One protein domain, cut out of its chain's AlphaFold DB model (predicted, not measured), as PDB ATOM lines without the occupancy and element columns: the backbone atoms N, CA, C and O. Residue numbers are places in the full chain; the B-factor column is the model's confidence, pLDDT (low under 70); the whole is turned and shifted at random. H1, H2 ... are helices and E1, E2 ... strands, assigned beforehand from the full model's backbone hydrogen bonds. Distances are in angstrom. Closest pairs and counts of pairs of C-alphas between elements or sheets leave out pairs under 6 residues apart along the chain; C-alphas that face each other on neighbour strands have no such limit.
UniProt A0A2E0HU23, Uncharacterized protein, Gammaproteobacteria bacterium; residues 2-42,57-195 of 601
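This is residues 2 to 42 and 57 to 195 of the 601 residues of an uncharacterized protein of Gammaproteobacteria bacterium (UniProt A0A2E0HU23). A small, strongly twisted sheet of three strands, with the short helices H2 and H3 beside it, makes a head at one end of a long bundle of five helices, H1, H4, H5, H6 and H7. The bundle runs up and down, each helix against the one before it in the chain; H4 and H5 lie nearest its middle, H6 and H7 cover one side of it, and the longest helix, H1, runs along another side. The 180 printed residues hold seven named helices and three named strands in the order H1 H2 E1 H3 E2 E3 H4 H5 H6 H7, and the class is mostly helix. The sheet is mixed, in the order E1 E3 E2. The outline is a rod with spans of 68 by 30 by 30 A, only just compact and close to loose, with a radius of gyration of the C-alphas of 18.9 A.

Start at the sheet: its inner strand E3, residues 93 to 98, begins at C-alpha 93 at (-13.136, -19.526, 27.444) and is 15.8 A long. Its edge strands are E1, residues 67 to 71, and E2, residues 87 to 90. The two short helices are H2, residues 39 to 42, and H3, residues 78 to 83. From the sheet go on to H4, residues 100 to 120, 30.3 A long, and then to H5, residues 126 to 145, 28.0 A. H6, residues 152 to 167, runs 22.4 A, and H7, residues 176 to 194, runs 26.4 A to C-alpha 194 at (-22.023, -39.730, 6.205). Now go back to H1, residues 5 to 33: find C-alpha 5 at (-48.679, -65.217, 19.565), from which the helix runs 42.2 A.

E1 and E3 are parallel, with N 68 and O 94 within hydrogen-bond range at 2.8 A. E2 and E3 form a hairpin, antiparallel, with N 95 and O 88 at 2.8 A. Three helices are on the sheet but only graze it: H2 with residues 41 to 42, H3 with 80 to 83 and H5 with 143 to 145. H2 and H3 only just touch, with 3 pairs of C-alphas within 8 A, the closest those of Cys 41 and Cys 83 at 5.4 A. The hub is H4. It forms a helical hairpin with H5, at a shallow tilt of 18 degrees; their closest C-alphas, of Tyr 103 and Phe 144, are 6.7 A apart. H4 touches H7 at a shallow tilt of 30 degrees, opposite ways, closest at C-alphas 116 and 183, 6.3 A. H5 and H6 form a helical hairpin, closest at C-alphas 130 and 161, 5.9 A; so do H6 and H7, at C-alphas 167 and 182, 6.7 A. With its residues 22 to 32 alone, H1 touches H5, the same way at a shallow tilt of 25 degrees, closest at C-alphas 29 and 143, 5.5 A. H1 is apart from H6 and H7. In H1, H4, H5, H6 and H7 every O i to N i+4 pair is within hydrogen-bond range; H3 has 0 of 2 but 3 of 3 O i to N i+3 pairs, and H2 is too short for an O i to N i+4 pair.

The C-alphas farthest apart, of Lys 2 and Asn 91, are 70.1 A apart. Residues 43 to 56 are not printed, and C-alphas 42 and 57 stand 18.6 A apart across this cut, in the link from H2 to E1. Of the links printed whole, none is long. The mean pLDDT of the printed part is 74.8; among the 57 residues under 70 are 2 to 10, 26 to 39, 57 to 68 and 169 to 174.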
ATOM      1  N   LYS A   2     -56.489 -68.610  14.796       31.08
ATOM      2  CA  LYS A   2     -55.265 -68.737  15.607       31.08
ATOM      3  C   LYS A   2     -54.605 -67.361  15.633       31.08
ATOM      4  O   LYS A   2     -54.118 -66.900  14.608       31.08
ATOM      5  N   VAL A   3     -54.670 -66.685  16.777       37.41
ATOM      6  CA  VAL A   3     -53.910 -65.455  17.014       37.41
ATOM      7  C   VAL A   3     -52.439 -65.846  17.079       37.41
ATOM      8  O   VAL A   3     -52.055 -66.728  17.843       37.41
ATOM      9  N   ASP A   4     -51.628 -65.231  16.233       44.91
ATOM     10  CA  ASP A   4     -50.229 -65.588  16.041       44.91
ATOM     11  C   ASP A   4     -49.357 -64.994  17.170       44.91
ATOM     12  O   ASP A   4     -48.781 -63.910  17.057       44.91
ATOM     13  N   TYR A   5     -49.337 -65.670  18.325       45.84
ATOM     14  CA  TYR A   5     -48.679 -65.217  19.565       45.84
ATOM     15  C   TYR A   5     -47.165 -64.981  19.415       45.84
ATOM     16  O   TYR A   5     -46.608 -64.118  20.099       45.84
ATOM     17  N   LYS A   6     -46.505 -65.691  18.491       52.47
ATOM     18  CA  LYS A   6     -45.060 -65.580  18.231       52.47
ATOM     19  C   LYS A   6     -44.678 -64.174  17.749       52.47
ATOM     20  O   LYS A   6     -43.734 -63.574  18.256       52.47
ATOM     21  N   ASN A   7     -45.505 -63.605  16.874       53.41
ATOM     22  CA  ASN A   7     -45.310 -62.274  16.305       53.41
ATOM     23  C   ASN A   7     -45.572 -61.143  17.318       53.41
ATOM     24  O   ASN A   7     -45.002 -60.057  17.214       53.41
ATOM     25  N   ARG A   8     -46.416 -61.373  18.332       57.75
ATOM     26  CA  ARG A   8     -46.693 -60.376  19.383       57.75
ATOM     27  C   ARG A   8     -45.554 -60.291  20.403       57.75
ATOM     28  O   ARG A   8     -45.192 -59.190  20.801       57.75
ATOM     29  N   SER A   9     -44.961 -61.430  20.767       57.28
ATOM     30  CA  SER A   9     -43.807 -61.494  21.676       57.28
ATOM     31  C   SER A   9     -42.557 -60.830  21.081       57.28
ATOM     32  O   SER A   9     -41.905 -60.051  21.772       57.28
ATOM     33  N   GLN A  10     -42.281 -61.036  19.786       65.56
ATOM     34  CA  GLN A  10     -41.155 -60.391  19.092       65.56
ATOM     35  C   GLN A  10     -41.264 -58.858  19.075       65.56
ATOM     36  O   GLN A  10     -40.307 -58.175  19.431       65.56
ATOM     37  N   ASN A  11     -42.438 -58.304  18.742       71.62
ATOM     38  CA  ASN A  11     -42.650 -56.850  18.766       71.62
ATOM     39  C   ASN A  11     -42.456 -56.261  20.171       71.62
ATOM     40  O   ASN A  11     -41.853 -55.201  20.308       71.62
ATOM     41  N   ILE A  12     -42.939 -56.947  21.216       66.75
ATOM     42  CA  ILE A  12     -42.760 -56.508  22.609       66.75
ATOM     43  C   ILE A  12     -41.272 -56.479  22.975       66.75
ATOM     44  O   ILE A  12     -40.821 -55.520  23.592       66.75
ATOM     45  N   PHE A  13     -40.502 -57.487  22.560       69.19
ATOM     46  CA  PHE A  13     -39.071 -57.566  22.853       69.19
ATOM     47  C   PHE A  13     -38.265 -56.466  22.147       69.19
ATOM     48  O   PHE A  13     -37.400 -55.846  22.758       69.19
ATOM     49  N   ILE A  14     -38.585 -56.168  20.882       73.50
ATOM     50  CA  ILE A  14     -37.939 -55.083  20.124       73.50
ATOM     51  C   ILE A  14     -38.281 -53.721  20.735       73.50
ATOM     52  O   ILE A  14     -37.392 -52.896  20.927       73.50
ATOM     53  N   ILE A  15     -39.549 -53.484  21.084       72.88
ATOM     54  CA  ILE A  15     -39.971 -52.244  21.754       72.88
ATOM     55  C   ILE A  15     -39.262 -52.103  23.105       72.88
ATOM     56  O   ILE A  15     -38.757 -51.027  23.414       72.88
ATOM     57  N   PHE A  16     -39.169 -53.183  23.881       70.25
ATOM     58  CA  PHE A  16     -38.420 -53.192  25.134       70.25
ATOM     59  C   PHE A  16     -36.943 -52.847  24.916       70.25
ATOM     60  O   PHE A  16     -36.409 -52.036  25.661       70.25
ATOM     61  N   PHE A  17     -36.307 -53.390  23.872       75.12
ATOM     62  CA  PHE A  17     -34.917 -53.084  23.527       75.12
ATOM     63  C   PHE A  17     -34.713 -51.621  23.104       75.12
ATOM     64  O   PHE A  17     -33.743 -50.985  23.500       75.12
ATOM     65  N   LEU A  18     -35.640 -51.052  22.331       78.31
ATOM     66  CA  LEU A  18     -35.595 -49.636  21.945       78.31
ATOM     67  C   LEU A  18     -35.770 -48.715  23.161       78.31
ATOM     68  O   LEU A  18     -35.071 -47.709  23.286       78.31
ATOM     69  N   ILE A  19     -36.678 -49.069  24.074       72.38
ATOM     70  CA  ILE A  19     -36.897 -48.329  25.322       72.38
ATOM     71  C   ILE A  19     -35.676 -48.454  26.236       72.38
ATOM     72  O   ILE A  19     -35.208 -47.442  26.748       72.38
ATOM     73  N   SER A  20     -35.126 -49.657  26.424       68.88
ATOM     74  CA  SER A  20     -33.935 -49.858  27.252       68.88
ATOM     75  C   SER A  20     -32.724 -49.125  26.680       68.88
ATOM     76  O   SER A  20     -31.972 -48.527  27.442       68.88
ATOM     77  N   TYR A  21     -32.578 -49.078  25.354       77.75
ATOM     78  CA  TYR A  21     -31.547 -48.291  24.687       77.75
ATOM     79  C   TYR A  21     -31.674 -46.790  24.987       77.75
ATOM     80  O   TYR A  21     -30.697 -46.163  25.396       77.75
ATOM     81  N   LEU A  22     -32.879 -46.217  24.867       74.44
ATOM     82  CA  LEU A  22     -33.127 -44.815  25.232       74.44
ATOM     83  C   LEU A  22     -32.875 -44.549  26.720       74.44
ATOM     84  O   LEU A  22     -32.312 -43.516  27.075       74.44
ATOM     85  N   ILE A  23     -33.261 -45.487  27.587       68.75
ATOM     86  CA  ILE A  23     -33.014 -45.414  29.030       68.75
ATOM     87  C   ILE A  23     -31.507 -45.399  29.308       68.75
ATOM     88  O   ILE A  23     -31.044 -44.541  30.050       68.75
ATOM     89  N   ILE A  24     -30.726 -46.286  28.684       72.62
ATOM     90  CA  ILE A  24     -29.262 -46.325  28.832       72.62
ATOM     91  C   ILE A  24     -28.635 -45.010  28.361       72.62
ATOM     92  O   ILE A  24     -27.787 -44.464  29.063       72.62
ATOM     93  N   GLN A  25     -29.075 -44.460  27.224       73.69
ATOM     94  CA  GLN A  25     -28.603 -43.151  26.758       73.69
ATOM     95  C   GLN A  25     -28.916 -42.036  27.768       73.69
ATOM     96  O   GLN A  25     -28.054 -41.209  28.063       73.69
ATOM     97  N   PHE A  26     -30.125 -42.028  28.331       69.81
ATOM     98  CA  PHE A  26     -30.560 -41.024  29.302       69.81
ATOM     99  C   PHE A  26     -29.841 -41.139  30.655       69.81
ATOM    100  O   PHE A  26     -29.448 -40.134  31.242       69.81
ATOM    101  N   PHE A  27     -29.616 -42.357  31.151       66.69
ATOM    102  CA  PHE A  27     -28.836 -42.571  32.372       66.69
ATOM    103  C   PHE A  27     -27.346 -42.288  32.162       66.69
ATOM    104  O   PHE A  27     -26.721 -41.726  33.056       66.69
ATOM    105  N   GLY A  28     -26.791 -42.598  30.985       67.62
ATOM    106  CA  GLY A  28     -25.430 -42.204  30.612       67.62
ATOM    107  C   GLY A  28     -25.247 -40.684  30.606       67.62
ATOM    108  O   GLY A  28     -24.267 -40.186  31.152       67.62
ATOM    109  N   LEU A  29     -26.231 -39.945  30.084       64.44
ATOM    110  CA  LEU A  29     -26.281 -38.480  30.142       64.44
ATOM    111  C   LEU A  29     -26.240 -37.946  31.580       64.44
ATOM    112  O   LEU A  29     -25.470 -37.036  31.873       64.44
ATOM    113  N   ASN A  30     -27.057 -38.503  32.478       66.19
ATOM    114  CA  ASN A  30     -27.089 -38.062  33.875       66.19
ATOM    115  C   ASN A  30     -25.792 -38.418  34.614       66.19
ATOM    116  O   ASN A  30     -25.263 -37.590  35.345       66.19
ATOM    117  N   TYR A  31     -25.241 -39.609  34.364       68.19
ATOM    118  CA  TYR A  31     -23.981 -40.046  34.961       68.19
ATOM    119  C   TYR A  31     -22.795 -39.151  34.566       68.19
ATOM    120  O   TYR A  31     -21.961 -38.837  35.413       68.19
ATOM    121  N   LEU A  32     -22.721 -38.720  33.301       64.75
ATOM    122  CA  LEU A  32     -21.662 -37.818  32.837       64.75
ATOM    123  C   LEU A  32     -21.877 -36.368  33.299       64.75
ATOM    124  O   LEU A  32     -20.908 -35.687  33.626       64.75
ATOM    125  N   ASN A  33     -23.126 -35.901  33.397       62.31
ATOM    126  CA  ASN A  33     -23.425 -34.556  33.907       62.31
ATOM    127  C   ASN A  33     -23.043 -34.363  35.384       62.31
ATOM    128  O   ASN A  33     -22.678 -33.251  35.764       62.31
ATOM    129  N   ASP A  34     -23.087 -35.419  36.199       61.00
ATOM    130  CA  ASP A  34     -22.730 -35.344  37.621       61.00
ATOM    131  C   ASP A  34     -21.204 -35.259  37.870       61.00
ATOM    132  O   ASP A  34     -20.771 -34.976  38.989       61.00
ATOM    133  N   GLN A  35     -20.359 -35.413  36.838       61.75
ATOM    134  CA  GLN A  35     -18.890 -35.367  36.951       61.75
ATOM    135  C   GLN A  35     -18.311 -33.940  36.910       61.75
ATOM    136  O   GLN A  35     -17.357 -33.652  36.194       61.75
ATOM    137  N   SER A  36     -18.873 -33.026  37.704       53.91
ATOM    138  CA  SER A  36     -18.464 -31.608  37.739       53.91
ATOM    139  C   SER A  36     -17.037 -31.345  38.254       53.91
ATOM    140  O   SER A  36     -16.543 -30.231  38.105       53.91
ATOM    141  N   LYS A  37     -16.363 -32.347  38.837       60.59
ATOM    142  CA  LYS A  37     -14.949 -32.293  39.242       60.59
ATOM    143  C   LYS A  37     -14.288 -33.640  38.993       60.59
ATOM    144  O   LYS A  37     -14.538 -34.596  39.726       60.59
ATOM    145  N   ASN A  38     -13.455 -33.713  37.964       69.31
ATOM    146  CA  ASN A  38     -12.649 -34.891  37.688       69.31
ATOM    147  C   ASN A  38     -11.208 -34.441  37.427       69.31
ATOM    148  O   ASN A  38     -10.909 -33.909  36.361       69.31
ATOM    149  N   GLU A  39     -10.333 -34.649  38.416       69.56
ATOM    150  CA  GLU A  39      -8.911 -34.265  38.363       69.56
ATOM    151  C   GLU A  39      -8.194 -34.874  37.147       69.56
ATOM    152  O   GLU A  39      -7.284 -34.263  36.593       69.56
ATOM    153  N   PHE A  40      -8.645 -36.044  36.676       75.12
ATOM    154  CA  PHE A  40      -8.141 -36.666  35.452       75.12
ATOM    155  C   PHE A  40      -8.529 -35.873  34.195       75.12
ATOM    156  O   PHE A  40      -7.698 -35.643  33.328       75.12
ATOM    157  N   CYS A  41      -9.765 -35.384  34.092       74.62
ATOM    158  CA  CYS A  41     -10.191 -34.607  32.923       74.62
ATOM    159  C   CYS A  41      -9.598 -33.191  32.918       74.62
ATOM    160  O   CYS A  41      -9.302 -32.644  31.857       74.62
ATOM    161  N   GLU A  42      -9.381 -32.603  34.096       72.94
ATOM    162  CA  GLU A  42      -8.659 -31.333  34.225       72.94
ATOM    163  C   GLU A  42      -7.176 -31.475  33.851       72.94
ATOM    164  O   GLU A  42      -6.628 -30.591  33.186       72.94
ATOM    165  N   GLU A  57      -9.359 -28.818  15.511       39.19
ATOM    166  CA  GLU A  57     -10.466 -28.010  16.025       39.19
ATOM    167  C   GLU A  57     -11.734 -28.340  15.224       39.19
ATOM    168  O   GLU A  57     -11.799 -28.152  14.006       39.19
ATOM    169  N   ILE A  58     -12.757 -28.868  15.902       42.97
ATOM    170  CA  ILE A  58     -14.078 -29.037  15.299       42.97
ATOM    171  C   ILE A  58     -14.707 -27.644  15.235       42.97
ATOM    172  O   ILE A  58     -15.345 -27.201  16.189       42.97
ATOM    173  N   TYR A  59     -14.532 -26.954  14.110       42.84
ATOM    174  CA  TYR A  59     -15.287 -25.739  13.826       42.84
ATOM    175  C   TYR A  59     -16.760 -26.109  13.626       42.84
ATOM    176  O   TYR A  59     -17.193 -26.553  12.560       42.84
ATOM    177  N   PHE A  60     -17.557 -25.940  14.679       48.88
ATOM    178  CA  PHE A  60     -18.991 -25.765  14.523       48.88
ATOM    179  C   PHE A  60     -19.216 -24.304  14.135       48.88
ATOM    180  O   PHE A  60     -19.400 -23.459  15.002       48.88
ATOM    181  N   ASP A  61     -19.218 -24.021  12.830       41.47
ATOM    182  CA  ASP A  61     -19.361 -22.681  12.219       41.47
ATOM    183  C   ASP A  61     -20.623 -21.888  12.635       41.47
ATOM    184  O   ASP A  61     -20.884 -20.815  12.095       41.47
ATOM    185  N   PHE A  62     -21.451 -22.392  13.556       42.38
ATOM    186  CA  PHE A  62     -22.783 -21.849  13.777       42.38
ATOM    187  C   PHE A  62     -23.042 -21.088  15.074       42.38
ATOM    188  O   PHE A  62     -23.915 -20.231  15.008       42.38
ATOM    189  N   PHE A  63     -22.348 -21.278  16.204       42.72
ATOM    190  CA  PHE A  63     -22.673 -20.480  17.402       42.72
ATOM    191  C   PHE A  63     -21.512 -20.277  18.393       42.72
ATOM    192  O   PHE A  63     -20.957 -21.235  18.914       42.72
ATOM    193  N   ASN A  64     -21.298 -18.994  18.728       46.12
ATOM    194  CA  ASN A  64     -20.529 -18.405  19.835       46.12
ATOM    195  C   ASN A  64     -19.003 -18.612  19.861       46.12
ATOM    196  O   ASN A  64     -18.515 -19.653  20.289       46.12
ATOM    197  N   ASP A  65     -18.280 -17.507  19.638       50.91
ATOM    198  CA  ASP A  65     -16.826 -17.292  19.813       50.91
ATOM    199  C   ASP A  65     -16.290 -17.520  21.254       50.91
ATOM    200  O   ASP A  65     -15.277 -16.950  21.647       50.91
ATOM    201  N   LYS A  66     -16.990 -18.283  22.105       60.38
ATOM    202  CA  LYS A  66     -16.647 -18.499  23.524       60.38
ATOM    203  C   LYS A  66     -16.592 -19.966  23.951       60.38
ATOM    204  O   LYS A  66     -16.324 -20.211  25.129       60.38
ATOM    205  N   ILE A  67     -16.895 -20.916  23.058       66.62
ATOM    206  CA  ILE A  67     -16.871 -22.352  23.366       66.62
ATOM    207  C   ILE A  67     -15.860 -23.065  22.470       66.62
ATOM    208  O   ILE A  67     -16.028 -23.106  21.255       66.62
ATOM    209  N   THR A  68     -14.851 -23.678  23.081       69.62
ATOM    210  CA  THR A  68     -13.785 -24.401  22.383       69.62
ATOM    211  C   THR A  68     -13.957 -25.900  22.620       69.62
ATOM    212  O   THR A  68     -13.897 -26.369  23.759       69.62
ATOM    213  N   TYR A  69     -14.178 -26.677  21.559       73.06
ATOM    214  CA  TYR A  69     -14.266 -28.138  21.652       73.06
ATOM    215  C   TYR A  69     -12.891 -28.765  21.466       73.06
ATOM    216  O   TYR A  69     -12.257 -28.561  20.433       73.06
ATOM    217  N   ARG A  70     -12.451 -29.572  22.434       73.31
ATOM    218  CA  ARG A  70     -11.203 -30.338  22.333       73.31
ATOM    219  C   ARG A  70     -11.488 -31.817  22.139       73.31
ATOM    220  O   ARG A  70     -12.339 -32.389  22.823       73.31
ATOM    221  N   THR A  71     -10.783 -32.423  21.192       72.25
ATOM    222  CA  THR A  71     -10.970 -33.821  20.805       72.25
ATOM    223  C   THR A  71     -10.164 -34.772  21.683       72.25
ATOM    224  O   THR A  71      -8.959 -34.620  21.802       72.25
ATOM    225  N   LEU A  72     -10.830 -35.787  22.222       74.88
ATOM    226  CA  LEU A  72     -10.278 -36.908  22.964       74.88
ATOM    227  C   LEU A  72     -10.222 -38.152  22.079       74.88
ATOM    228  O   LEU A  72     -11.217 -38.513  21.428       74.88
ATOM    229  N   ASP A  73      -9.111 -38.871  22.161       68.00
ATOM    230  CA  ASP A  73      -9.015 -40.235  21.660       68.00
ATOM    231  C   ASP A  73      -9.477 -41.214  22.743       68.00
ATOM    232  O   ASP A  73      -8.877 -41.358  23.803       68.00
ATOM    233  N   ILE A  74     -10.600 -41.887  22.491       67.38
ATOM    234  CA  ILE A  74     -11.195 -42.848  23.438       67.38
ATOM    235  C   ILE A  74     -10.478 -44.197  23.416       67.38
ATOM    236  O   ILE A  74     -10.555 -44.976  24.364       67.38
ATOM    237  N   PHE A  75      -9.785 -44.486  22.321       57.00
ATOM    238  CA  PHE A  75      -8.999 -45.695  22.171       57.00
ATOM    239  C   PHE A  75      -7.538 -45.305  21.955       57.00
ATOM    240  O   PHE A  75      -7.281 -44.469  21.092       57.00
ATOM    241  N   PRO A  76      -6.589 -45.912  22.689       51.94
ATOM    242  CA  PRO A  76      -6.757 -47.023  23.640       51.94
ATOM    243  C   PRO A  76      -7.213 -46.615  25.058       51.94
ATOM    244  O   PRO A  76      -7.489 -47.484  25.885       51.94
ATOM    245  N   GLU A  77      -7.307 -45.323  25.357       67.81
ATOM    246  CA  GLU A  77      -7.547 -44.799  26.707       67.81
ATOM    247  C   GLU A  77      -9.041 -44.729  27.064       67.81
ATOM    248  O   GLU A  77      -9.659 -43.668  27.084       67.81
ATOM    249  N   ILE A  78      -9.635 -45.879  27.406       69.69
ATOM    250  CA  ILE A  78     -11.062 -46.006  27.781       69.69
ATOM    251  C   ILE A  78     -11.458 -45.049  28.924       69.69
ATOM    252  O   ILE A  78     -12.622 -44.662  29.045       69.69
ATOM    253  N   GLU A  79     -10.504 -44.629  29.759       72.12
ATOM    254  CA  GLU A  79     -10.731 -43.642  30.820       72.12
ATOM    255  C   GLU A  79     -11.200 -42.281  30.280       72.12
ATOM    256  O   GLU A  79     -12.015 -41.630  30.939       72.12
ATOM    257  N   ASN A  80     -10.834 -41.924  29.043       75.19
ATOM    258  CA  ASN A  80     -11.269 -40.699  28.363       75.19
ATOM    259  C   ASN A  80     -12.787 -40.662  28.115       75.19
ATOM    260  O   ASN A  80     -13.357 -39.581  27.970       75.19
ATOM    261  N   ILE A  81     -13.486 -41.807  28.164       75.44
ATOM    262  CA  ILE A  81     -14.961 -41.848  28.123       75.44
ATOM    263  C   ILE A  81     -15.564 -41.053  29.287       75.44
ATOM    264  O   ILE A  81     -16.594 -40.404  29.112       75.44
ATOM    265  N   LYS A  82     -14.924 -41.061  30.466       75.81
ATOM    266  CA  LYS A  82     -15.397 -40.314  31.646       75.81
ATOM    267  C   LYS A  82     -15.305 -38.799  31.451       75.81
ATOM    268  O   LYS A  82     -16.011 -38.063  32.129       75.81
ATOM    269  N   CYS A  83     -14.457 -38.354  30.527       75.75
ATOM    270  CA  CYS A  83     -14.243 -36.949  30.209       75.75
ATOM    271  C   CYS A  83     -15.116 -36.447  29.059       75.75
ATOM    272  O   CYS A  83     -15.072 -35.261  28.739       75.75
ATOM    273  N   LEU A  84     -15.932 -37.308  28.443       78.00
ATOM    274  CA  LEU A  84     -16.889 -36.869  27.434       78.00
ATOM    275  C   LEU A  84     -17.850 -35.842  28.021       78.00
ATOM    276  O   LEU A  84     -18.447 -36.069  29.072       78.00
ATOM    277  N   SER A  85     -18.019 -34.729  27.309       77.50
ATOM    278  CA  SER A  85     -18.827 -33.577  27.711       77.50
ATOM    279  C   SER A  85     -18.326 -32.854  28.969       77.50
ATOM    280  O   SER A  85     -18.999 -31.944  29.461       77.50
ATOM    281  N   PHE A  86     -17.146 -33.202  29.493       80.31
ATOM    282  CA  PHE A  86     -16.546 -32.476  30.608       80.31
ATOM    283  C   PHE A  86     -16.311 -31.020  30.204       80.31
ATOM    284  O   PHE A  86     -15.859 -30.736  29.096       80.31
ATOM    285  N   GLU A  87     -16.669 -30.101  31.096       78.25
ATOM    286  CA  GLU A  87     -16.622 -28.665  30.840       78.25
ATOM    287  C   GLU A  87     -15.687 -28.011  31.846       78.25
ATOM    288  O   GLU A  87     -15.848 -28.206  33.050       78.25
ATOM    289  N   SER A  88     -14.744 -27.222  31.346       75.81
ATOM    290  CA  SER A  88     -13.827 -26.436  32.163       75.81
ATOM    291  C   SER A  88     -13.801 -24.992  31.686       75.81
ATOM    292  O   SER A  88     -13.859 -24.716  30.488       75.81
ATOM    293  N   ASN A  89     -13.676 -24.067  32.631       70.81
ATOM    294  CA  ASN A  89     -13.503 -22.648  32.350       70.81
ATOM    295  C   ASN A  89     -12.017 -22.305  32.483       70.81
ATOM    296  O   ASN A  89     -11.582 -21.818  33.529       70.81
ATOM    297  N   SER A  90     -11.225 -22.574  31.443       62.16
ATOM    298  CA  SER A  90      -9.816 -22.161  31.402       62.16
ATOM    299  C   SER A  90      -9.703 -20.795  30.723       62.16
ATOM    300  O   SER A  90     -10.206 -20.627  29.617       62.16
ATOM    301  N   ASN A  91      -9.036 -19.817  31.347       58.88
ATOM    302  CA  ASN A  91      -8.718 -18.516  30.734       58.88
ATOM    303  C   ASN A  91      -9.917 -17.767  30.105       58.88
ATOM    304  O   ASN A  91      -9.782 -17.175  29.041       58.88
ATOM    305  N   SER A  92     -11.081 -17.749  30.767       57.53
ATOM    306  CA  SER A  92     -12.320 -17.075  30.313       57.53
ATOM    307  C   SER A  92     -12.992 -17.627  29.041       57.53
ATOM    308  O   SER A  92     -14.017 -17.087  28.622       57.53
ATOM    309  N   GLU A  93     -12.496 -18.742  28.504       66.38
ATOM    310  CA  GLU A  93     -13.136 -19.526  27.444       66.38
ATOM    311  C   GLU A  93     -13.732 -20.814  28.023       66.38
ATOM    312  O   GLU A  93     -13.163 -21.447  28.921       66.38
ATOM    313  N   ARG A  94     -14.908 -21.203  27.525       74.75
ATOM    314  CA  ARG A  94     -15.583 -22.437  27.926       74.75
ATOM    315  C   ARG A  94     -15.029 -23.579  27.083       74.75
ATOM    316  O   ARG A  94     -15.277 -23.627  25.886       74.75
ATOM    317  N   VAL A  95     -14.301 -24.512  27.685       74.50
ATOM    318  CA  VAL A  95     -13.719 -25.656  26.968       74.50
ATOM    319  C   VAL A  95     -14.547 -26.905  27.237       74.50
ATOM    320  O   VAL A  95     -14.809 -27.231  28.394       74.50
ATOM    321  N   ILE A  96     -14.943 -27.616  26.178       79.25
ATOM    322  CA  ILE A  96     -15.678 -28.883  26.271       79.25
ATOM    323  C   ILE A  96     -14.831 -30.008  25.671       79.25
ATOM    324  O   ILE A  96     -14.450 -29.953  24.501       79.25
ATOM    325  N   LEU A  97     -14.564 -31.046  26.462       79.38
ATOM    326  CA  LEU A  97     -13.892 -32.259  26.001       79.38
ATOM    327  C   LEU A  97     -14.890 -33.199  25.312       79.38
ATOM    328  O   LEU A  97     -15.967 -33.486  25.837       79.38
ATOM    329  N   THR A  98     -14.551 -33.703  24.129       80.75
ATOM    330  CA  THR A  98     -15.442 -34.557  23.330       80.75
ATOM    331  C   THR A  98     -14.657 -35.482  22.408       80.75
ATOM    332  O   THR A  98     -13.471 -35.287  22.234       80.75
ATOM    333  N   SER A  99     -15.279 -36.478  21.775       80.25
ATOM    334  CA  SER A  99     -14.605 -37.333  20.784       80.25
ATOM    335  C   SER A  99     -15.404 -37.401  19.490       80.25
ATOM    336  O   SER A  99     -16.450 -38.049  19.430       80.25
ATOM    337  N   ASN A 100     -14.895 -36.763  18.432       75.69
ATOM    338  CA  ASN A 100     -15.560 -36.731  17.128       75.69
ATOM    339  C   ASN A 100     -15.704 -38.138  16.532       75.69
ATOM    340  O   ASN A 100     -16.783 -38.523  16.094       75.69
ATOM    341  N   ASN A 101     -14.627 -38.929  16.545       74.50
ATOM    342  CA  ASN A 101     -14.605 -40.263  15.939       74.50
ATOM    343  C   ASN A 101     -15.602 -41.212  16.608       74.50
ATOM    344  O   ASN A 101     -16.321 -41.946  15.927       74.50
ATOM    345  N   PHE A 102     -15.702 -41.162  17.936       79.50
ATOM    346  CA  PHE A 102     -16.646 -42.003  18.662       79.50
ATOM    347  C   PHE A 102     -18.089 -41.506  18.555       79.50
ATOM    348  O   PHE A 102     -18.990 -42.322  18.371       79.50
ATOM    349  N   TYR A 103     -18.310 -40.188  18.585       83.44
ATOM    350  CA  TYR A 103     -19.615 -39.582  18.302       83.44
ATOM    351  C   TYR A 103     -20.148 -40.035  16.937       83.44
ATOM    352  O   TYR A 103     -21.264 -40.543  16.831       83.44
ATOM    353  N   ASN A 104     -19.300 -39.929  15.913       81.25
ATOM    354  CA  ASN A 104     -19.552 -40.363  14.543       81.25
ATOM    355  C   ASN A 104     -19.954 -41.838  14.468       81.25
ATOM    356  O   ASN A 104     -20.997 -42.174  13.903       81.25
ATOM    357  N   LEU A 105     -19.154 -42.713  15.083       82.56
ATOM    358  CA  LEU A 105     -19.402 -44.150  15.102       82.56
ATOM    359  C   LEU A 105     -20.733 -44.493  15.780       82.56
ATOM    360  O   LEU A 105     -21.541 -45.229  15.208       82.56
ATOM    361  N   ILE A 106     -20.975 -43.956  16.982       85.50
ATOM    362  CA  ILE A 106     -22.217 -44.201  17.721       85.50
ATOM    363  C   ILE A 106     -23.410 -43.749  16.892       85.50
ATOM    364  O   ILE A 106     -24.351 -44.517  16.729       85.50
ATOM    365  N   LEU A 107     -23.366 -42.543  16.330       87.19
ATOM    366  CA  LEU A 107     -24.487 -41.965  15.600       87.19
ATOM    367  C   LEU A 107     -24.869 -42.793  14.361       87.19
ATOM    368  O   LEU A 107     -26.050 -43.093  14.170       87.19
ATOM    369  N   ILE A 108     -23.889 -43.248  13.571       85.50
ATOM    370  CA  ILE A 108     -24.131 -44.156  12.435       85.50
ATOM    371  C   ILE A 108     -24.745 -45.478  12.903       85.50
ATOM    372  O   ILE A 108     -25.748 -45.930  12.344       85.50
ATOM    373  N   LEU A 109     -24.149 -46.110  13.923       87.38
ATOM    374  CA  LEU A 109     -24.628 -47.387  14.452       87.38
ATOM    375  C   LEU A 109     -26.049 -47.257  15.000       87.38
ATOM    376  O   LEU A 109     -26.871 -48.146  14.780       87.38
ATOM    377  N   THR A 110     -26.366 -46.139  15.653       89.19
ATOM    378  CA  THR A 110     -27.718 -45.841  16.116       89.19
ATOM    379  C   THR A 110     -28.678 -45.730  14.944       89.19
ATOM    380  O   THR A 110     -29.723 -46.371  14.977       89.19
ATOM    381  N   PHE A 111     -28.356 -44.977  13.892       90.56
ATOM    382  CA  PHE A 111     -29.249 -44.816  12.740       90.56
ATOM    383  C   PHE A 111     -29.488 -46.136  11.997       90.56
ATOM    384  O   PHE A 111     -30.639 -46.501  11.744       90.56
ATOM    385  N   LEU A 112     -28.431 -46.908  11.736       88.00
ATOM    386  CA  LEU A 112     -28.537 -48.224  11.099       88.00
ATOM    387  C   LEU A 112     -29.284 -49.234  11.966       88.00
ATOM    388  O   LEU A 112     -30.197 -49.910  11.487       88.00
ATOM    389  N   GLY A 113     -28.923 -49.314  13.248       86.31
ATOM    390  CA  GLY A 113     -29.574 -50.185  14.220       86.31
ATOM    391  C   GLY A 113     -31.054 -49.849  14.365       86.31
ATOM    392  O   GLY A 113     -31.886 -50.751  14.402       86.31
ATOM    393  N   SER A 114     -31.403 -48.560  14.340       88.88
ATOM    394  CA  SER A 114     -32.791 -48.095  14.374       88.88
ATOM    395  C   SER A 114     -33.564 -48.554  13.146       88.88
ATOM    396  O   SER A 114     -34.629 -49.144  13.302       88.88
ATOM    397  N   ILE A 115     -33.040 -48.335  11.932       87.88
ATOM    398  CA  ILE A 115     -33.694 -48.808  10.701       87.88
ATOM    399  C   ILE A 115     -33.905 -50.323  10.770       87.88
ATOM    400  O   ILE A 115     -35.010 -50.800  10.509       87.88
ATOM    401  N   PHE A 116     -32.873 -51.077  11.157       84.12
ATOM    402  CA  PHE A 116     -32.943 -52.531  11.242       84.12
ATOM    403  C   PHE A 116     -33.994 -52.998  12.260       84.12
ATOM    404  O   PHE A 116     -34.905 -53.742  11.899       84.12
ATOM    405  N   LEU A 117     -33.944 -52.503  13.500       84.00
ATOM    406  CA  LEU A 117     -34.898 -52.863  14.556       84.00
ATOM    407  C   LEU A 117     -36.337 -52.496  14.179       84.00
ATOM    408  O   LEU A 117     -37.246 -53.310  14.333       84.00
ATOM    409  N   PHE A 118     -36.557 -51.303  13.627       84.88
ATOM    410  CA  PHE A 118     -37.886 -50.885  13.188       84.88
ATOM    411  C   PHE A 118     -38.364 -51.605  11.925       84.88
ATOM    412  O   PHE A 118     -39.573 -51.680  11.698       84.88
ATOM    413  N   SER A 119     -37.460 -52.144  11.103       79.62
ATOM    414  CA  SER A 119     -37.840 -53.005   9.980       79.62
ATOM    415  C   SER A 119     -38.397 -54.347  10.466       79.62
ATOM    416  O   SER A 119     -39.344 -54.857   9.863       79.62
ATOM    417  N   LEU A 120     -37.894 -54.874  11.589       79.06
ATOM    418  CA  LEU A 120     -38.382 -56.107  12.218       79.06
ATOM    419  C   LEU A 120     -39.763 -55.938  12.877       79.06
ATOM    420  O   LEU A 120     -40.452 -56.928  13.125       79.06
ATOM    421  N   LEU A 121     -40.193 -54.701  13.153       76.62
ATOM    422  CA  LEU A 121     -41.517 -54.438  13.711       76.62
ATOM    423  C   LEU A 121     -42.616 -54.696  12.675       76.62
ATOM    424  O   LEU A 121     -42.572 -54.204  11.543       76.62
ATOM    425  N   LYS A 122     -43.668 -55.401  13.106       67.81
ATOM    426  CA  LYS A 122     -44.875 -55.614  12.289       67.81
ATOM    427  C   LYS A 122     -45.695 -54.330  12.138       67.81
ATOM    428  O   LYS A 122     -46.238 -54.063  11.070       67.81
ATOM    429  N   TYR A 123     -45.792 -53.529  13.202       66.56
ATOM    430  CA  TYR A 123     -46.457 -52.225  13.158       66.56
ATOM    431  C   TYR A 123     -45.432 -51.131  12.862       66.56
ATOM    432  O   TYR A 123     -44.702 -50.683  13.743       66.56
ATOM    433  N   ARG A 124     -45.376 -50.721  11.595       73.62
ATOM    434  CA  ARG A 124     -44.427 -49.726  11.095       73.62
ATOM    435  C   ARG A 124     -45.109 -48.359  11.058       73.62
ATOM    436  O   ARG A 124     -45.923 -48.097  10.174       73.62
ATOM    437  N   ASN A 125     -44.808 -47.502  12.033       81.94
ATOM    438  CA  ASN A 125     -45.306 -46.126  12.080       81.94
ATOM    439  C   ASN A 125     -44.148 -45.141  11.902       81.94
ATOM    440  O   ASN A 125     -43.273 -45.036  12.762       81.94
ATOM    441  N   ILE A 126     -44.182 -44.389  10.801       85.12
ATOM    442  CA  ILE A 126     -43.152 -43.402  10.486       85.12
ATOM    443  C   ILE A 126     -43.059 -42.287  11.523       85.12
ATOM    444  O   ILE A 126     -41.960 -41.828  11.804       85.12
ATOM    445  N   PHE A 127     -44.173 -41.883  12.137       86.50
ATOM    446  CA  PHE A 127     -44.152 -40.845  13.163       86.50
ATOM    447  C   PHE A 127     -43.364 -41.307  14.393       86.50
ATOM    448  O   PHE A 127     -42.511 -40.580  14.887       86.50
ATOM    449  N   ILE A 128     -43.578 -42.553  14.834       86.81
ATOM    450  CA  ILE A 128     -42.844 -43.137  15.969       86.81
ATOM    451  C   ILE A 128     -41.354 -43.240  15.639       86.81
ATOM    452  O   ILE A 128     -40.526 -42.857  16.457       86.81
ATOM    453  N   PHE A 129     -41.013 -43.707  14.435       89.50
ATOM    454  CA  PHE A 129     -39.622 -43.777  13.993       89.50
ATOM    455  C   PHE A 129     -38.957 -42.400  13.930       89.50
ATOM    456  O   PHE A 129     -37.846 -42.229  14.415       89.50
ATOM    457  N   THR A 130     -39.654 -41.408  13.375       91.56
ATOM    458  CA  THR A 130     -39.161 -40.031  13.256       91.56
ATOM    459  C   THR A 130     -38.856 -39.449  14.632       91.56
ATOM    460  O   THR A 130     -37.753 -38.962  14.868       91.56
ATOM    461  N   THR A 131     -39.800 -39.570  15.571       90.62
ATOM    462  CA  THR A 131     -39.603 -39.138  16.957       90.62
ATOM    463  C   THR A 131     -38.446 -39.886  17.615       90.62
ATOM    464  O   THR A 131     -37.626 -39.263  18.282       90.62
ATOM    465  N   PHE A 132     -38.330 -41.200  17.398       90.38
ATOM    466  CA  PHE A 132     -37.237 -42.008  17.941       90.38
ATOM    467  C   PHE A 132     -35.864 -41.553  17.426       90.38
ATOM    468  O   PHE A 132     -34.966 -41.311  18.229       90.38
ATOM    469  N   ILE A 133     -35.709 -41.375  16.111       92.69
ATOM    470  CA  ILE A 133     -34.452 -40.925  15.498       92.69
ATOM    471  C   ILE A 133     -34.043 -39.548  16.021       92.69
ATOM    472  O   ILE A 133     -32.884 -39.365  16.393       92.69
ATOM    473  N   TYR A 134     -34.975 -38.593  16.106       92.19
ATOM    474  CA  TYR A 134     -34.654 -37.270  16.639       92.19
ATOM    475  C   TYR A 134     -34.317 -37.301  18.131       92.19
ATOM    476  O   TYR A 134     -33.392 -36.606  18.540       92.19
ATOM    477  N   LEU A 135     -34.992 -38.128  18.937       90.06
ATOM    478  CA  LEU A 135     -34.631 -38.313  20.346       90.06
ATOM    479  C   LEU A 135     -33.231 -38.914  20.498       90.06
ATOM    480  O   LEU A 135     -32.442 -38.415  21.295       90.06
ATOM    481  N   CYS A 136     -32.892 -39.937  19.711       89.50
ATOM    482  CA  CYS A 136     -31.543 -40.497  19.694       89.50
ATOM    483  C   CYS A 136     -30.504 -39.450  19.286       89.50
ATOM    484  O   CYS A 136     -29.487 -39.318  19.960       89.50
ATOM    485  N   TYR A 137     -30.767 -38.677  18.229       90.31
ATOM    486  CA  TYR A 137     -29.877 -37.603  17.796       90.31
ATOM    487  C   TYR A 137     -29.658 -36.558  18.899       90.31
ATOM    488  O   TYR A 137     -28.516 -36.230  19.221       90.31
ATOM    489  N   LEU A 138     -30.741 -36.079  19.518       88.62
ATOM    490  CA  LEU A 138     -30.699 -35.115  20.618       88.62
ATOM    491  C   LEU A 138     -29.900 -35.653  21.810       88.62
ATOM    492  O   LEU A 138     -29.031 -34.954  22.330       88.62
ATOM    493  N   ASN A 139     -30.158 -36.899  22.216       86.88
ATOM    494  CA  ASN A 139     -29.477 -37.527  23.345       86.88
ATOM    495  C   ASN A 139     -27.983 -37.728  23.077       86.88
ATOM    496  O   ASN A 139     -27.168 -37.391  23.929       86.88
ATOM    497  N   ILE A 140     -27.618 -38.242  21.898       86.88
ATOM    498  CA  ILE A 140     -26.215 -38.472  21.529       86.88
ATOM    499  C   ILE A 140     -25.478 -37.135  21.415       86.88
ATOM    500  O   ILE A 140     -24.398 -36.990  21.974       86.88
ATOM    501  N   THR A 141     -26.058 -36.124  20.764       85.69
ATOM    502  CA  THR A 141     -25.407 -34.806  20.642       85.69
ATOM    503  C   THR A 141     -25.174 -34.186  22.019       85.69
ATOM    504  O   THR A 141     -24.063 -33.759  22.331       85.69
ATOM    505  N   LYS A 142     -26.180 -34.243  22.898       83.56
ATOM    506  CA  LYS A 142     -26.058 -33.752  24.272       83.56
ATOM    507  C   LYS A 142     -25.013 -34.529  25.084       83.56
ATOM    508  O   LYS A 142     -24.313 -33.918  25.882       83.56
ATOM    509  N   LEU A 143     -24.877 -35.840  24.858       83.75
ATOM    510  CA  LEU A 143     -23.901 -36.702  25.541       83.75
ATOM    511  C   LEU A 143     -22.459 -36.313  25.205       83.75
ATOM    512  O   LEU A 143     -21.581 -36.468  26.041       83.75
ATOM    513  N   PHE A 144     -22.212 -35.829  23.989       82.12
ATOM    514  CA  PHE A 144     -20.865 -35.500  23.525       82.12
ATOM    515  C   PHE A 144     -20.515 -34.021  23.659       82.12
ATOM    516  O   PHE A 144     -19.348 -33.704  23.863       82.12
ATOM    517  N   PHE A 145     -21.492 -33.122  23.545       80.38
ATOM    518  CA  PHE A 145     -21.223 -31.688  23.424       80.38
ATOM    519  C   PHE A 145     -21.962 -30.818  24.452       80.38
ATOM    520  O   PHE A 145     -21.833 -29.599  24.395       80.38
ATOM    521  N   LYS A 146     -22.759 -31.406  25.363       77.75
ATOM    522  CA  LYS A 146     -23.701 -30.742  26.305       77.75
ATOM    523  C   LYS A 146     -24.804 -29.890  25.679       77.75
ATOM    524  O   LYS A 146     -25.817 -29.626  26.329       77.75
ATOM    525  N   GLU A 147     -24.639 -29.499  24.430       76.44
ATOM    526  CA  GLU A 147     -25.541 -28.649  23.674       76.44
ATOM    527  C   GLU A 147     -26.083 -29.380  22.447       76.44
ATOM    528  O   GLU A 147     -25.675 -30.492  22.109       76.44
ATOM    529  N   PHE A 148     -27.057 -28.751  21.803       74.12
ATOM    530  CA  PHE A 148     -27.656 -29.232  20.571       74.12
ATOM    531  C   PHE A 148     -27.283 -28.303  19.421       74.12
ATOM    532  O   PHE A 148     -27.376 -27.086  19.559       74.12
ATOM    533  N   PHE A 149     -26.968 -28.887  18.266       71.88
ATOM    534  CA  PHE A 149     -26.642 -28.137  17.057       71.88
ATOM    535  C   PHE A 149     -27.482 -28.628  15.889       71.88
ATOM    536  O   PHE A 149     -27.656 -29.827  15.701       71.88
ATOM    537  N   LEU A 150     -27.947 -27.704  15.052       75.12
ATOM    538  CA  LEU A 150     -28.489 -28.035  13.736       75.12
ATOM    539  C   LEU A 150     -27.331 -28.084  12.742       75.12
ATOM    540  O   LEU A 150     -27.017 -27.097  12.087       75.12
ATOM    541  N   ASN A 151     -26.659 -29.229  12.682       74.38
ATOM    542  CA  ASN A 151     -25.470 -29.424  11.856       74.38
ATOM    543  C   ASN A 151     -25.678 -30.521  10.798       74.38
ATOM    544  O   ASN A 151     -26.782 -31.029  10.590       74.38
ATOM    545  N   TYR A 152     -24.590 -30.912  10.136       81.31
ATOM    546  CA  TYR A 152     -24.592 -31.977   9.136       81.31
ATOM    547  C   TYR A 152     -25.233 -33.292   9.624       81.31
ATOM    548  O   TYR A 152     -25.973 -33.951   8.893       81.31
ATOM    549  N   TYR A 153     -25.020 -33.650  10.890       83.81
ATOM    550  CA  TYR A 153     -25.559 -34.877  11.477       83.81
ATOM    551  C   TYR A 153     -27.076 -34.816  11.694       83.81
ATOM    552  O   TYR A 153     -27.742 -35.849  11.617       83.81
ATOM    553  N   PHE A 154     -27.646 -33.621  11.887       86.44
ATOM    554  CA  PHE A 154     -29.099 -33.441  11.863       86.44
ATOM    555  C   PHE A 154     -29.663 -33.737  10.466       86.44
ATOM    556  O   PHE A 154     -30.665 -34.437  10.334       86.44
ATOM    557  N   LEU A 155     -28.980 -33.279   9.410       85.62
ATOM    558  CA  LEU A 155     -29.320 -33.596   8.016       85.62
ATOM    559  C   LEU A 155     -29.290 -35.113   7.760       85.62
ATOM    560  O   LEU A 155     -30.187 -35.652   7.111       85.62
ATOM    561  N   LEU A 156     -28.319 -35.821   8.341       87.56
ATOM    562  CA  LEU A 156     -28.256 -37.282   8.290       87.56
ATOM    563  C   LEU A 156     -29.416 -37.956   9.044       87.56
ATOM    564  O   LEU A 156     -29.939 -38.971   8.581       87.56
ATOM    565  N   ALA A 157     -29.862 -37.396  10.171       90.69
ATOM    566  CA  ALA A 157     -31.050 -37.876  10.878       90.69
ATOM    567  C   ALA A 157     -32.307 -37.751   9.994       90.69
ATOM    568  O   ALA A 157     -33.060 -38.716   9.840       90.69
ATOM    569  N   VAL A 158     -32.487 -36.601   9.330       91.56
ATOM    570  CA  VAL A 158     -33.568 -36.375   8.348       91.56
ATOM    571  C   VAL A 158     -33.475 -37.385   7.200       91.56
ATOM    572  O   VAL A 158     -34.474 -38.006   6.825       91.56
ATOM    573  N   PHE A 159     -32.271 -37.604   6.669       91.62
ATOM    574  CA  PHE A 159     -32.033 -38.576   5.606       91.62
ATOM    575  C   PHE A 159     -32.338 -40.015   6.051       91.62
ATOM    576  O   PHE A 159     -32.924 -40.784   5.294       91.62
ATOM    577  N   THR A 160     -32.043 -40.370   7.300       92.19
ATOM    578  CA  THR A 160     -32.364 -41.682   7.888       92.19
ATOM    579  C   THR A 160     -33.878 -41.908   7.950       92.19
ATOM    580  O   THR A 160     -34.363 -42.988   7.606       92.19
ATOM    581  N   VAL A 161     -34.654 -40.880   8.318       91.69
ATOM    582  CA  VAL A 161     -36.129 -40.916   8.271       91.69
ATOM    583  C   VAL A 161     -36.632 -41.098   6.842       91.69
ATOM    584  O   VAL A 161     -37.520 -41.919   6.598       91.69
ATOM    585  N   PHE A 162     -36.037 -40.384   5.888       90.25
ATOM    586  CA  PHE A 162     -36.359 -40.525   4.471       90.25
ATOM    587  C   PHE A 162     -36.050 -41.932   3.927       90.25
ATOM    588  O   PHE A 162     -36.890 -42.526   3.248       90.25
ATOM    589  N   LEU A 163     -34.895 -42.512   4.271       89.94
ATOM    590  CA  LEU A 163     -34.548 -43.891   3.917       89.94
ATOM    591  C   LEU A 163     -35.556 -44.884   4.492       89.94
ATOM    592  O   LEU A 163     -36.064 -45.737   3.765       89.94
ATOM    593  N   TYR A 164     -35.895 -44.749   5.774       87.81
ATOM    594  CA  TYR A 164     -36.889 -45.606   6.414       87.81
ATOM    595  C   TYR A 164     -38.250 -45.514   5.709       87.81
ATOM    596  O   TYR A 164     -38.857 -46.544   5.412       87.81
ATOM    597  N   TYR A 165     -38.699 -44.304   5.355       85.94
ATOM    598  CA  TYR A 165     -39.927 -44.100   4.582       85.94
ATOM    599  C   TYR A 165     -39.920 -44.854   3.249       85.94
ATOM    600  O   TYR A 165     -40.894 -45.537   2.923       85.94
ATOM    601  N   LEU A 166     -38.826 -44.742   2.489       81.62
ATOM    602  CA  LEU A 166     -38.705 -45.397   1.191       81.62
ATOM    603  C   LEU A 166     -38.637 -46.917   1.316       81.62
ATOM    604  O   LEU A 166     -39.193 -47.611   0.472       81.62
ATOM    605  N   ILE A 167     -37.980 -47.436   2.350       75.06
ATOM    606  CA  ILE A 167     -37.651 -48.858   2.447       75.06
ATOM    607  C   ILE A 167     -38.763 -49.682   3.122       75.06
ATOM    608  O   ILE A 167     -38.921 -50.868   2.821       75.06
ATOM    609  N   ILE A 168     -39.606 -49.088   3.975       71.06
ATOM    610  CA  ILE A 168     -40.741 -49.810   4.571       71.06
ATOM    611  C   ILE A 168     -41.722 -50.255   3.490       71.06
ATOM    612  O   ILE A 168     -42.501 -49.459   2.960       71.06
ATOM    613  N   ASN A 169     -41.790 -51.559   3.237       60.06
ATOM    614  CA  ASN A 169     -42.952 -52.174   2.608       60.06
ATOM    615  C   ASN A 169     -44.085 -52.350   3.622       60.06
ATOM    616  O   ASN A 169     -43.862 -52.843   4.722       60.06
ATOM    617  N   LYS A 170     -45.298 -51.896   3.284       53.41
ATOM    618  CA  LYS A 170     -46.486 -52.156   4.113       53.41
ATOM    619  C   LYS A 170     -47.024 -53.574   3.906       53.41
ATOM    620  O   LYS A 170     -47.708 -54.077   4.789       53.41
ATOM    621  N   ASP A 171     -46.651 -54.209   2.797       51.41
ATOM    622  CA  ASP A 171     -47.186 -55.500   2.393       51.41
ATOM    623  C   ASP A 171     -46.134 -56.613   2.507       51.41
ATOM    624  O   ASP A 171     -45.030 -56.490   1.974       51.41
ATOM    625  N   SER A 172     -46.558 -57.708   3.147       51.09
ATOM    626  CA  SER A 172     -45.997 -59.072   3.187       51.09
ATOM    627  C   SER A 172     -44.907 -59.440   4.209       51.09
ATOM    628  O   SER A 172     -44.133 -58.612   4.692       51.09
ATOM    629  N   ASP A 173     -44.936 -60.731   4.563       58.34
ATOM    630  CA  ASP A 173     -43.963 -61.453   5.378       58.34
ATOM    631  C   ASP A 173     -42.591 -61.398   4.693       58.34
ATOM    632  O   ASP A 173     -42.334 -62.110   3.727       58.34
ATOM    633  N   ASN A 174     -41.728 -60.501   5.167       67.38
ATOM    634  CA  ASN A 174     -40.359 -60.375   4.674       67.38
ATOM    635  C   ASN A 174     -39.543 -61.621   5.050       67.38
ATOM    636  O   ASN A 174     -39.459 -61.973   6.233       67.38
ATOM    637  N   ASP A 175     -38.854 -62.214   4.076       76.00
ATOM    638  CA  ASP A 175     -37.858 -63.253   4.341       76.00
ATOM    639  C   ASP A 175     -36.560 -62.634   4.893       76.00
ATOM    640  O   ASP A 175     -36.297 -61.437   4.748       76.00
ATOM    641  N   LEU A 176     -35.677 -63.459   5.475       80.50
ATOM    642  CA  LEU A 176     -34.357 -63.025   5.970       80.50
ATOM    643  C   LEU A 176     -33.567 -62.221   4.920       80.50
ATOM    644  O   LEU A 176     -32.941 -61.214   5.244       80.50
ATOM    645  N   MET A 177     -33.631 -62.639   3.653       81.75
ATOM    646  CA  MET A 177     -32.951 -61.952   2.552       81.75
ATOM    647  C   MET A 177     -33.474 -60.535   2.317       81.75
ATOM    648  O   MET A 177     -32.699 -59.672   1.912       81.75
ATOM    649  N   ASP A 178     -34.750 -60.267   2.582       82.25
ATOM    650  CA  ASP A 178     -35.302 -58.923   2.418       82.25
ATOM    651  C   ASP A 178     -34.785 -58.000   3.525       82.25
ATOM    652  O   ASP A 178     -34.408 -56.866   3.244       82.25
ATOM    653  N   TYR A 179     -34.638 -58.498   4.757       82.19
ATOM    654  CA  TYR A 179     -33.984 -57.744   5.834       82.19
ATOM    655  C   TYR A 179     -32.508 -57.459   5.541       82.19
ATOM    656  O   TYR A 179     -32.048 -56.341   5.775       82.19
ATOM    657  N   ILE A 180     -31.777 -58.429   4.978       85.94
ATOM    658  CA  ILE A 180     -30.383 -58.230   4.550       85.94
ATOM    659  C   ILE A 180     -30.304 -57.147   3.466       85.94
ATOM    660  O   ILE A 180     -29.445 -56.274   3.545       85.94
ATOM    661  N   ARG A 181     -31.220 -57.147   2.488       87.44
ATOM    662  CA  ARG A 181     -31.286 -56.108   1.444       87.44
ATOM    663  C   ARG A 181     -31.597 -54.728   2.012       87.44
ATOM    664  O   ARG A 181     -30.924 -53.765   1.657       87.44
ATOM    665  N   ILE A 182     -32.575 -54.637   2.914       86.38
ATOM    666  CA  ILE A 182     -32.931 -53.399   3.620       86.38
ATOM    667  C   ILE A 182     -31.711 -52.841   4.351       86.38
ATOM    668  O   ILE A 182     -31.381 -51.665   4.188       86.38
ATOM    669  N   PHE A 183     -31.027 -53.689   5.121       87.25
ATOM    670  CA  PHE A 183     -29.825 -53.299   5.845       87.25
ATOM    671  C   PHE A 183     -28.718 -52.861   4.885       87.25
ATOM    672  O   PHE A 183     -28.164 -51.784   5.065       87.25
ATOM    673  N   TYR A 184     -28.457 -53.635   3.828       92.12
ATOM    674  CA  TYR A 184     -27.435 -53.333   2.828       92.12
ATOM    675  C   TYR A 184     -27.660 -51.971   2.158       92.12
ATOM    676  O   TYR A 184     -26.762 -51.134   2.173       92.12
ATOM    677  N   PHE A 185     -28.856 -51.703   1.621       92.38
ATOM    678  CA  PHE A 185     -29.136 -50.422   0.961       92.38
ATOM    679  C   PHE A 185     -29.155 -49.247   1.940       92.38
ATOM    680  O   PHE A 185     -28.761 -48.142   1.566       92.38
ATOM    681  N   SER A 186     -29.563 -49.472   3.193       91.75
ATOM    682  CA  SER A 186     -29.496 -48.448   4.242       91.75
ATOM    683  C   SER A 186     -28.050 -48.139   4.623       91.75
ATOM    684  O   SER A 186     -27.689 -46.973   4.702       91.75
ATOM    685  N   PHE A 187     -27.216 -49.167   4.794       92.56
ATOM    686  CA  PHE A 187     -25.783 -49.051   5.071       92.56
ATOM    687  C   PHE A 187     -25.052 -48.324   3.947       92.56
ATOM    688  O   PHE A 187     -24.388 -47.321   4.194       92.56
ATOM    689  N   TYR A 188     -25.263 -48.773   2.709       94.44
ATOM    690  CA  TYR A 188     -24.737 -48.145   1.502       94.44
ATOM    691  C   TYR A 188     -25.098 -46.658   1.434       94.44
ATOM    692  O   TYR A 188     -24.228 -45.811   1.256       94.44
ATOM    693  N   SER A 189     -26.383 -46.341   1.619       94.31
ATOM    694  CA  SER A 189     -26.872 -44.965   1.537       94.31
ATOM    695  C   SER A 189     -26.350 -44.112   2.690       94.31
ATOM    696  O   SER A 189     -25.896 -43.005   2.456       94.31
ATOM    697  N   ILE A 190     -26.385 -44.599   3.933       91.81
ATOM    698  CA  ILE A 190     -25.927 -43.821   5.091       91.81
ATOM    699  C   ILE A 190     -24.444 -43.503   4.967       91.81
ATOM    700  O   ILE A 190     -24.093 -42.348   5.159       91.81
ATOM    701  N   ILE A 191     -23.594 -44.467   4.605       91.19
ATOM    702  CA  ILE A 191     -22.153 -44.215   4.481       91.19
ATOM    703  C   ILE A 191     -21.854 -43.245   3.337       91.19
ATOM    704  O   ILE A 191     -21.056 -42.336   3.535       91.19
ATOM    705  N   LEU A 192     -22.544 -43.371   2.197       92.75
ATOM    706  CA  LEU A 192     -22.401 -42.458   1.057       92.75
ATOM    707  C   LEU A 192     -22.548 -40.981   1.448       92.75
ATOM    708  O   LEU A 192     -21.806 -40.139   0.946       92.75
ATOM    709  N   PHE A 193     -23.527 -40.660   2.298       90.75
ATOM    710  CA  PHE A 193     -23.702 -39.295   2.792       90.75
ATOM    711  C   PHE A 193     -22.809 -39.039   3.999       90.75
ATOM    712  O   PHE A 193     -22.166 -38.006   4.069       90.75
ATOM    713  N   PHE A 194     -22.735 -39.953   4.955       86.19
ATOM    714  CA  PHE A 194     -22.023 -39.730   6.205       86.19
ATOM    715  C   PHE A 194     -20.559 -39.335   6.000       86.19
ATOM    716  O   PHE A 194     -20.116 -38.332   6.557       86.19
ATOM    717  N   ASP A 195     -19.834 -40.137   5.224       84.81
ATOM    718  CA  ASP A 195     -18.412 -39.966   4.980       84.81
ATOM    719  C   ASP A 195     -18.044 -40.658   3.666       84.81
ATOM    720  O   ASP A 195     -17.986 -41.891   3.575       84.81
TER     721      ASP A 195